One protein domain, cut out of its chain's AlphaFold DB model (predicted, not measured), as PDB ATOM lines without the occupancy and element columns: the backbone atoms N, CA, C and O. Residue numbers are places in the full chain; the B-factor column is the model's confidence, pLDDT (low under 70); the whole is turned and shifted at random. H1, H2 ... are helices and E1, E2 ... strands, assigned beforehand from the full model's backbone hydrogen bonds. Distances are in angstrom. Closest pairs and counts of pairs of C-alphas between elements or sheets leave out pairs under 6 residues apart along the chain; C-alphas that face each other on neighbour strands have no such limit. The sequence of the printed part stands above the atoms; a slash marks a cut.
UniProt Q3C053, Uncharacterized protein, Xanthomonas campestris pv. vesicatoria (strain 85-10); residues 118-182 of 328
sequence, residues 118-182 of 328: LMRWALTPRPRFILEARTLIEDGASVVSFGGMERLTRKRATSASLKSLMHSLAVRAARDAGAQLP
ATOM      1  N   LEU A 118      90.404  18.337 258.915       67.25
ATOM      2  CA  LEU A 118      91.455  19.255 259.379       67.25
ATOM      3  C   LEU A 118      91.184  20.697 258.951       67.25
ATOM      4  O   LEU A 118      91.512  21.624 259.693       67.25
ATOM      5  N   MET A 119      90.547  20.898 257.794       71.56
ATOM      6  CA  MET A 119      90.166  22.237 257.348       71.56
ATOM      7  C   MET A 119      89.137  22.861 258.299       71.56
ATOM      8  O   MET A 119      89.279  24.014 258.695       71.56
ATOM      9  N   ARG A 120      88.140  22.090 258.758       80.62
ATOM     10  CA  ARG A 120      87.148  22.574 259.736       80.62
ATOM     11  C   ARG A 120      87.792  23.000 261.057       80.62
ATOM     12  O   ARG A 120      87.372  23.990 261.659       80.62
ATOM     13  N   TRP A 121      88.809  22.265 261.499       87.06
ATOM     14  CA  TRP A 121      89.576  22.611 262.695       87.06
ATOM     15  C   TRP A 121      90.319  23.928 262.461       87.06
ATOM     16  O   TRP A 121      90.145  24.860 263.234       87.06
ATOM     17  N   ALA A 122      91.035  24.047 261.338       85.12
ATOM     18  CA  ALA A 122      91.798  25.239 260.971       85.12
ATOM     19  C   ALA A 122      90.950  26.501 260.719       85.12
ATOM     20  O   ALA A 122      91.483  27.602 260.761       85.12
ATOM     21  N   LEU A 123      89.646  26.379 260.456       86.12
ATOM     22  CA  LEU A 123      88.731  27.521 260.304       86.12
ATOM     23  C   LEU A 123      88.091  27.969 261.631       86.12
ATOM     24  O   LEU A 123      87.378  28.974 261.672       86.12
ATOM     25  N   THR A 124      88.318  27.231 262.717       89.69
ATOM     26  CA  THR A 124      87.750  27.513 264.038       89.69
ATOM     27  C   THR A 124      88.757  28.324 264.865       89.69
ATOM     28  O   THR A 124      89.917  27.944 264.926       89.69
ATOM     29  N   PRO A 125      88.373  29.439 265.514       91.19
ATOM     30  CA  PRO A 125      89.278  30.165 266.410       91.19
ATOM     31  C   PRO A 125      89.762  29.269 267.549       91.19
ATOM     32  O   PRO A 125      88.982  28.476 268.092       91.19
ATOM     33  N   ARG A 126      91.031  29.405 267.946       91.31
ATOM     34  CA  ARG A 126      91.654  28.498 268.920       91.31
ATOM     35  C   ARG A 126      90.907  28.459 270.262       91.31
ATOM     36  O   ARG A 126      90.725  27.348 270.765       91.31
ATOM     37  N   PRO A 127      90.442  29.584 270.851       90.00
ATOM     38  CA  PRO A 127      89.709  29.545 272.118       90.00
ATOM     39  C   PRO A 127      88.447  28.678 272.037       90.00
ATOM     40  O   PRO A 127      88.231  27.813 272.885       90.00
ATOM     41  N   ARG A 128      87.658  28.836 270.966       90.00
ATOM     42  CA  ARG A 128      86.448  28.042 270.729       90.00
ATOM     43  C   ARG A 128      86.769  26.569 270.495       90.00
ATOM     44  O   ARG A 128      86.138  25.708 271.098       90.00
ATOM     45  N   PHE A 129      87.792  26.277 269.692       91.00
ATOM     46  CA  PHE A 129      88.243  24.903 269.471       91.00
ATOM     47  C   PHE A 129      88.624  24.209 270.787       91.00
ATOM     48  O   PHE A 129      88.214  23.078 271.032       91.00
ATOM     49  N   ILE A 130      89.384  24.874 271.663       89.56
ATOM     50  CA  ILE A 130      89.812  24.292 272.944       89.56
ATOM     51  C   ILE A 130      88.614  23.993 273.857       89.56
ATOM     52  O   ILE A 130      88.610  22.953 274.526       89.56
ATOM     53  N   LEU A 131      87.613  24.878 273.878       87.81
ATOM     54  CA  LEU A 131      86.393  24.712 274.669       87.81
ATOM     55  C   LEU A 131      85.529  23.549 274.164       87.81
ATOM     56  O   LEU A 131      85.098  22.718 274.957       87.81
ATOM     57  N   GLU A 132      85.303  23.475 272.855       89.38
ATOM     58  CA  GLU A 132      84.358  22.529 272.252       89.38
ATOM     59  C   GLU A 132      84.959  21.146 271.970       89.38
ATOM     60  O   GLU A 132      84.241  20.143 271.986       89.38
ATOM     61  N   ALA A 133      86.268  21.057 271.713       87.25
ATOM     62  CA  ALA A 133      86.919  19.777 271.459       87.25
ATOM     63  C   ALA A 133      86.856  18.873 272.698       87.25
ATOM     64  O   ALA A 133      86.965  19.323 273.840       87.25
ATOM     65  N   ARG A 134      86.756  17.565 272.489       84.12
ATOM     66  CA  ARG A 134      86.821  16.551 273.548       84.12
ATOM     67  C   ARG A 134      88.161  15.836 273.495       84.12
ATOM     68  O   ARG A 134      88.755  15.696 272.428       84.12
ATOM     69  N   THR A 135      88.650  15.414 274.656       80.38
ATOM     70  CA  THR A 135      89.812  14.530 274.751       80.38
ATOM     71  C   THR A 135      89.319  13.190 275.264       80.38
ATOM     72  O   THR A 135      88.810  13.124 276.379       80.38
ATOM     73  N   LEU A 136      89.435  12.159 274.440       76.25
ATOM     74  CA  LEU A 136      89.125  10.779 274.794       76.25
ATOM     75  C   LEU A 136      90.451  10.056 275.054       76.25
ATOM     76  O   LEU A 136      91.473  10.403 274.459       76.25
ATOM     77  N   ILE A 137      90.462   9.105 275.982       71.94
ATOM     78  CA  ILE A 137      91.626   8.250 276.234       71.94
ATOM     79  C   ILE A 137      91.218   6.850 275.796       71.94
ATOM     80  O   ILE A 137      90.308   6.276 276.384       71.94
ATOM     81  N   GLU A 138      91.889   6.325 274.779       63.03
ATOM     82  CA  GLU A 138      91.645   4.992 274.227       63.03
ATOM     83  C   GLU A 138      92.966   4.228 274.222       63.03
ATOM     84  O   GLU A 138      93.957   4.707 273.671       63.03
ATOM     85  N   ASP A 139      93.009   3.073 274.890       60.84
ATOM     86  CA  ASP A 139      94.147   2.140 274.883       60.84
ATOM     87  C   ASP A 139      95.527   2.788 275.127       60.84
ATOM     88  O   ASP A 139      96.542   2.448 274.517       60.84
ATOM     89  N   GLY A 140      95.582   3.770 276.034       64.62
ATOM     90  CA  GLY A 140      96.815   4.482 276.387       64.62
ATOM     91  C   GLY A 140      97.260   5.560 275.385       64.62
ATOM     92  O   GLY A 140      98.293   6.202 275.614       64.62
ATOM     93  N   ALA A 141      96.484   5.794 274.325       66.56
ATOM     94  CA  ALA A 141      96.586   6.931 273.421       66.56
ATOM     95  C   ALA A 141      95.529   7.998 273.757       66.56
ATOM     96  O   ALA A 141      94.451   7.706 274.270       66.56
ATOM     97  N   SER A 142      95.846   9.257 273.457       72.00
ATOM     98  CA  SER A 142      94.896  10.359 273.604       72.00
ATOM     99  C   SER A 142      94.297  10.685 272.239       72.00
ATOM    100  O   SER A 142      95.028  10.865 271.266       72.00
ATOM    101  N   VAL A 143      92.979  10.806 272.156       77.19
ATOM    102  CA  VAL A 143      92.242  11.177 270.945       77.19
ATOM    103  C   VAL A 143      91.639  12.562 271.145       77.19
ATOM    104  O   VAL A 143      91.020  12.837 272.173       77.19
ATOM    105  N   VAL A 144      91.830  13.463 270.180       80.06
ATOM    106  CA  VAL A 144      91.127  14.753 270.152       80.06
ATOM    107  C   VAL A 144      89.969  14.646 269.170       80.06
ATOM    108  O   VAL A 144      90.192  14.357 267.997       80.06
ATOM    109  N   SER A 145      88.752  14.880 269.656       83.06
ATOM    110  CA  SER A 145      87.515  14.815 268.877       83.06
ATOM    111  C   SER A 145      86.895  16.207 268.753       83.06
ATOM    112  O   SER A 145      86.696  16.892 269.760       83.06
ATOM    113  N   PHE A 146      86.613  16.658 267.532       81.94
ATOM    114  CA  PHE A 146      85.960  17.943 267.270       81.94
ATOM    115  C   PHE A 146      85.171  17.909 265.959       81.94
ATOM    116  O   PHE A 146      85.697  17.542 264.906       81.94
ATOM    117  N   GLY A 147      83.901  18.322 266.016       75.88
ATOM    118  CA  GLY A 147      83.038  18.422 264.837       75.88
ATOM    119  C   GLY A 147      82.794  17.091 264.116       75.88
ATOM    120  O   GLY A 147      82.669  17.103 262.894       75.88
ATOM    121  N   GLY A 148      82.757  15.973 264.852       73.50
ATOM    122  CA  GLY A 148      82.578  14.620 264.304       73.50
ATOM    123  C   GLY A 148      83.851  13.983 263.734       73.50
ATOM    124  O   GLY A 148      83.770  12.919 263.138       73.50
ATOM    125  N   MET A 149      85.010  14.628 263.905       74.12
ATOM    126  CA  MET A 149      86.313  14.116 263.477       74.12
ATOM    127  C   MET A 149      87.183  13.798 264.682       74.12
ATOM    128  O   MET A 149      87.209  14.573 265.637       74.12
ATOM    129  N   GLU A 150      87.952  12.716 264.591       74.56
ATOM    130  CA  GLU A 150      88.822  12.238 265.662       74.56
ATOM    131  C   GLU A 150      90.263  12.100 265.170       74.56
ATOM    132  O   GLU A 150      90.528  11.590 264.082       74.56
ATOM    133  N   ARG A 151      91.218  12.591 265.965       73.50
ATOM    134  CA  ARG A 151      92.653  12.467 265.691       73.50
ATOM    135  C   ARG A 151      93.346  11.818 266.871       73.50
ATOM    136  O   ARG A 151      93.442  12.405 267.951       73.50
ATOM    137  N   LEU A 152      93.875  10.628 266.621       66.50
ATOM    138  CA  LEU A 152      94.675   9.884 267.577       66.50
ATOM    139  C   LEU A 152      96.085  10.474 267.677       66.50
ATOM    140  O   LEU A 152      96.729  10.790 266.676       66.50
ATOM    141  N   THR A 153      96.581  10.610 268.902       67.81
ATOM    142  CA  THR A 153      97.937  11.075 269.182       67.81
ATOM    143  C   THR A 153      98.556  10.275 270.320       67.81
ATOM    144  O   THR A 153      97.969  10.060 271.378       67.81
ATOM    145  N   ARG A 154      99.805   9.848 270.110       64.19
ATOM    146  CA  ARG A 154     100.597   9.118 271.113       64.19
ATOM    147  C   ARG A 154     101.225  10.043 272.166       64.19
ATOM    148  O   ARG A 154     101.937   9.574 273.049       64.19
ATOM    149  N   LYS A 155     101.022  11.365 272.065       63.91
ATOM    150  CA  LYS A 155     101.608  12.339 272.996       63.91
ATOM    151  C   LYS A 155     100.771  12.454 274.268       63.91
ATOM    152  O   LYS A 155      99.617  12.871 274.215       63.91
ATOM    153  N   ARG A 156     101.399  12.171 275.412       60.19
ATOM    154  CA  ARG A 156     100.842  12.453 276.741       60.19
ATOM    155  C   ARG A 156     101.063  13.924 277.083       60.19
ATOM    156  O   ARG A 156     102.201  14.375 277.175       60.19
ATOM    157  N   ALA A 157      99.977  14.666 277.244       61.88
ATOM    158  CA  ALA A 157      99.973  16.053 277.691       61.88
ATOM    159  C   ALA A 157      98.639  16.344 278.398       61.88
ATOM    160  O   ALA A 157      97.716  15.529 278.335       61.88
ATOM    161  N   THR A 158      98.514  17.497 279.058       66.50
ATOM    162  CA  THR A 158      97.213  17.935 279.596       66.50
ATOM    163  C   THR A 158      96.196  18.103 278.461       66.50
ATOM    164  O   THR A 158      96.567  18.447 277.337       66.50
ATOM    165  N   SER A 159      94.904  17.899 278.731       75.38
ATOM    166  CA  SER A 159      93.849  17.967 277.702       75.38
ATOM    167  C   SER A 159      93.885  19.279 276.899       75.38
ATOM    168  O   SER A 159      93.812  19.262 275.671       75.38
ATOM    169  N   ALA A 160      94.095  20.419 277.562       77.19
ATOM    170  CA  ALA A 160      94.172  21.733 276.917       77.19
ATOM    171  C   ALA A 160      95.437  21.936 276.061       77.19
ATOM    172  O   ALA A 160      95.367  22.509 274.966       77.19
ATOM    173  N   SER A 161      96.598  21.460 276.527       79.94
ATOM    174  CA  SER A 161      97.849  21.560 275.762       79.94
ATOM    175  C   SER A 161      97.825  20.645 274.537       79.94
ATOM    176  O   SER A 161      98.261  21.052 273.458       79.94
ATOM    177  N   LEU A 162      97.218  19.462 274.662       82.25
ATOM    178  CA  LEU A 162      97.001  18.546 273.550       82.25
ATOM    179  C   LEU A 162      96.082  19.149 272.483       82.25
ATOM    180  O   LEU A 162      96.445  19.163 271.308       82.25
ATOM    181  N   LYS A 163      94.931  19.705 272.886       86.88
ATOM    182  CA  LYS A 163      94.013  20.416 271.980       86.88
ATOM    183  C   LYS A 163      94.718  21.570 271.262       86.88
ATOM    184  O   LYS A 163      94.633  21.674 270.044       86.88
ATOM    185  N   SER A 164      95.476  22.390 271.995       86.75
ATOM    186  CA  SER A 164      96.249  23.500 271.413       86.75
ATOM    187  C   SER A 164      97.261  23.031 270.365       86.75
ATOM    188  O   SER A 164      97.390  23.657 269.313       86.75
ATOM    189  N   LEU A 165      97.972  21.934 270.648       84.50
ATOM    190  CA  LEU A 165      98.943  21.347 269.729       84.50
ATOM    191  C   LEU A 165      98.266  20.780 268.476       84.50
ATOM    192  O   LEU A 165      98.757  20.973 267.371       84.50
ATOM    193  N   MET A 166      97.144  20.082 268.627       83.94
ATOM    194  CA  MET A 166      96.425  19.537 267.475       83.94
ATOM    195  C   MET A 166      95.833  20.644 266.600       83.94
ATOM    196  O   MET A 166      95.922  20.572 265.376       83.94
ATOM    197  N   HIS A 167      95.310  21.706 267.217       89.31
ATOM    198  CA  HIS A 167      94.829  22.877 266.492       89.31
ATOM    199  C   HIS A 167      95.947  23.556 265.689       89.31
ATOM    200  O   HIS A 167      95.769  23.863 264.514       89.31
ATOM    201  N   SER A 168      97.135  23.731 266.284       86.69
ATOM    202  CA  SER A 168      98.266  24.354 265.586       86.69
ATOM    203  C   SER A 168      98.753  23.528 264.393       86.69
ATOM    204  O   SER A 168      99.086  24.099 263.353       86.69
ATOM    205  N   LEU A 169      98.739  22.195 264.504       84.25
ATOM    206  CA  LEU A 169      99.052  21.296 263.390       84.25
ATOM    207  C   LEU A 169      98.017  21.393 262.266       84.25
ATOM    208  O   LEU A 169      98.410  21.450 261.103       84.25
ATOM    209  N   ALA A 170      96.723  21.454 262.595       84.62
ATOM    210  CA  ALA A 170      95.663  21.621 261.603       84.62
ATOM    211  C   ALA A 170      95.795  22.958 260.853       84.62
ATOM    212  O   ALA A 170      95.778  22.983 259.624       84.62
ATOM    213  N   VAL A 171      96.017  24.057 261.584       84.12
ATOM    214  CA  VAL A 171      96.243  25.395 261.010       84.12
ATOM    215  C   VAL A 171      97.481  25.419 260.116       84.12
ATOM    216  O   VAL A 171      97.428  25.951 259.007       84.12
ATOM    217  N   ARG A 172      98.593  24.817 260.561       80.69
ATOM    218  CA  ARG A 172      99.810  24.709 259.749       80.69
ATOM    219  C   ARG A 172      99.547  23.925 258.462       80.69
ATOM    220  O   ARG A 172      99.871  24.427 257.395       80.69
ATOM    221  N   ALA A 173      98.925  22.750 258.551       75.94
ATOM    222  CA  ALA A 173      98.642  21.912 257.387       75.94
ATOM    223  C   ALA A 173      97.729  22.616 256.367       75.94
ATOM    224  O   ALA A 173      98.018  22.603 255.174       75.94
ATOM    225  N   ALA A 174      96.664  23.280 256.831       75.88
ATOM    226  CA  ALA A 174      95.771  24.045 255.963       75.88
ATOM    227  C   ALA A 174      96.512  25.190 255.253       75.88
ATOM    228  O   ALA A 174      96.345  25.396 254.051       75.88
ATOM    229  N   ARG A 175      97.379  25.905 255.978       75.38
ATOM    230  CA  ARG A 175      98.204  26.973 255.410       75.38
ATOM    231  C   ARG A 175      99.218  26.450 254.389       75.38
ATOM    232  O   ARG A 175      99.359  27.064 253.335       75.38
ATOM    233  N   ASP A 176      99.932  25.369 254.700       74.12
ATOM    234  CA  ASP A 176     100.950  24.787 253.813       74.12
ATOM    235  C   ASP A 176     100.319  24.276 252.506       74.12
ATOM    236  O   ASP A 176     100.943  24.326 251.449       74.12
ATOM    237  N   ALA A 177      99.042  23.890 252.554       72.00
ATOM    238  CA  ALA A 177      98.226  23.571 251.385       72.00
ATOM    239  C   ALA A 177      97.636  24.796 250.652       72.00
ATOM    240  O   ALA A 177      96.849  24.638 249.722       72.00
ATOM    241  N   GLY A 178      97.982  26.019 251.062       67.69
ATOM    242  CA  GLY A 178      97.560  27.259 250.406       67.69
ATOM    243  C   GLY A 178      96.175  27.778 250.802       67.69
ATOM    244  O   GLY A 178      95.679  28.707 250.163       67.69
ATOM    245  N   ALA A 179      95.539  27.230 251.844       72.56
ATOM    246  CA  ALA A 179      94.231  27.708 252.283       72.56
ATOM    247  C   ALA A 179      94.298  29.140 252.842       72.56
ATOM    248  O   ALA A 179      95.224  29.512 253.570       72.56
ATOM    249  N   GLN A 180      93.271  29.939 252.542       75.38
ATOM    250  CA  GLN A 180      93.080  31.247 253.162       75.38
ATOM    251  C   GLN A 180      92.341  31.076 254.488       75.38
ATOM    252  O   GLN A 180      91.186  30.656 254.515       75.38
ATOM    253  N   LEU A 181      93.017  31.397 255.590       80.38
ATOM    254  CA  LEU A 181      92.467  31.246 256.934       80.38
ATOM    255  C   LEU A 181      91.935  32.586 257.478       80.38
ATOM    256  O   LEU A 181      92.531  33.633 257.204       80.38
ATOM    257  N   PRO A 182      90.841  32.574 258.265       83.88
ATOM    258  CA  PRO A 182      90.270  33.783 258.850       83.88
ATOM    259  C   PRO A 182      91.248  34.521 259.772       83.88
ATOM    260  O   PRO A 182      92.077  33.901 260.442       83.88
TER     261      PRO A 182
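This is residues 118 to 182 of the 328 residues of an uncharacterized protein of Xanthomonas campestris pv. vesicatoria (strain 85-10) (UniProt Q3C053). A small, twisted sheet of three strands lies toward one end of an elongated body, and the first part of the long helix H3, residues 159 to 167, crosses one of its faces. H3 runs on past the sheet, two short helices, H1 and H2, pack on it, and residues 177 to 182 fold back beyond its end. The printed part has 65 residues, with three named helices and three named strands in the order H1, H2, E1, E2, E3, H3; the sheet's order is E1, E2, E3, antiparallel throughout, and the class is mixed, helices and strands. It is compact, with a radius of gyration of the C-alphas of 11.5 A, and spans 36 by 21 by 20 A.

The inner strand E2, residues 141 to 146, has the edge strands E1, residues 134 to 138, and E3, residues 149 to 153, as neighbours. They form a meander, each strand the antiparallel neighbour of the one before, with hairpins E1 and E2 at 150 degrees and E2 and E3 at 155 degrees. Within hydrogen-bond range are N 136 and O 143, 2.8 A, in the first, and N 144 and O 151, 2.9 A, in the second. The sheet is only just strongly twisted, its C-alphas lying up to 4.2 A off the best plane. H3, residues 159 to 176, is on one face, in two layers, a helix on one face of a sheet, at a height over the sheet of 9.8 A. It runs across the strands, at 77 degrees to E1 on the local plane; the closest C-alphas of H3 and E2 are those of Lys 163 and Val 144, 6.6 A apart. With residues 160 to 167 alone H3 touches H2, residues 126 to 132, at a steep tilt of 53 degrees, opposite ways; the closest C-alphas are those of Lys 163 and Ile 130, 5.8 A. With residues 167 to 174 alone it touches H1, residues 118 to 122; the closest C-alphas are those of Val 171 and Ala 122, 4.4 A. H1 only grazes the sheet, with residues 118 to 121. H2 and E3 are apart. In H1, H2 and H3 every O i to N i+4 pair is within hydrogen-bond range.

E2 measures 16.5 A from first to last C-alpha, E3 13.3 A and E1 12.5 A. H3 measures 25.8 A, from C-alpha 159 at (93.849, 17.967, 277.702) to C-alpha 176 at (100.950, 24.787, 253.813). H2 measures 10.0 A, and H1 6.2 A from C-alpha 118 at (91.455, 19.255, 259.379).

The two C-alphas farthest apart, those of Asp 139 and Gln 180, are 36.3 A apart. The printed part has no cut, and its five links between named elements are tight. The mean pLDDT of the printed part is 78.1; it is under 70 at residue 118, residues 138 to 141, residues 152 to 158 and residue 178.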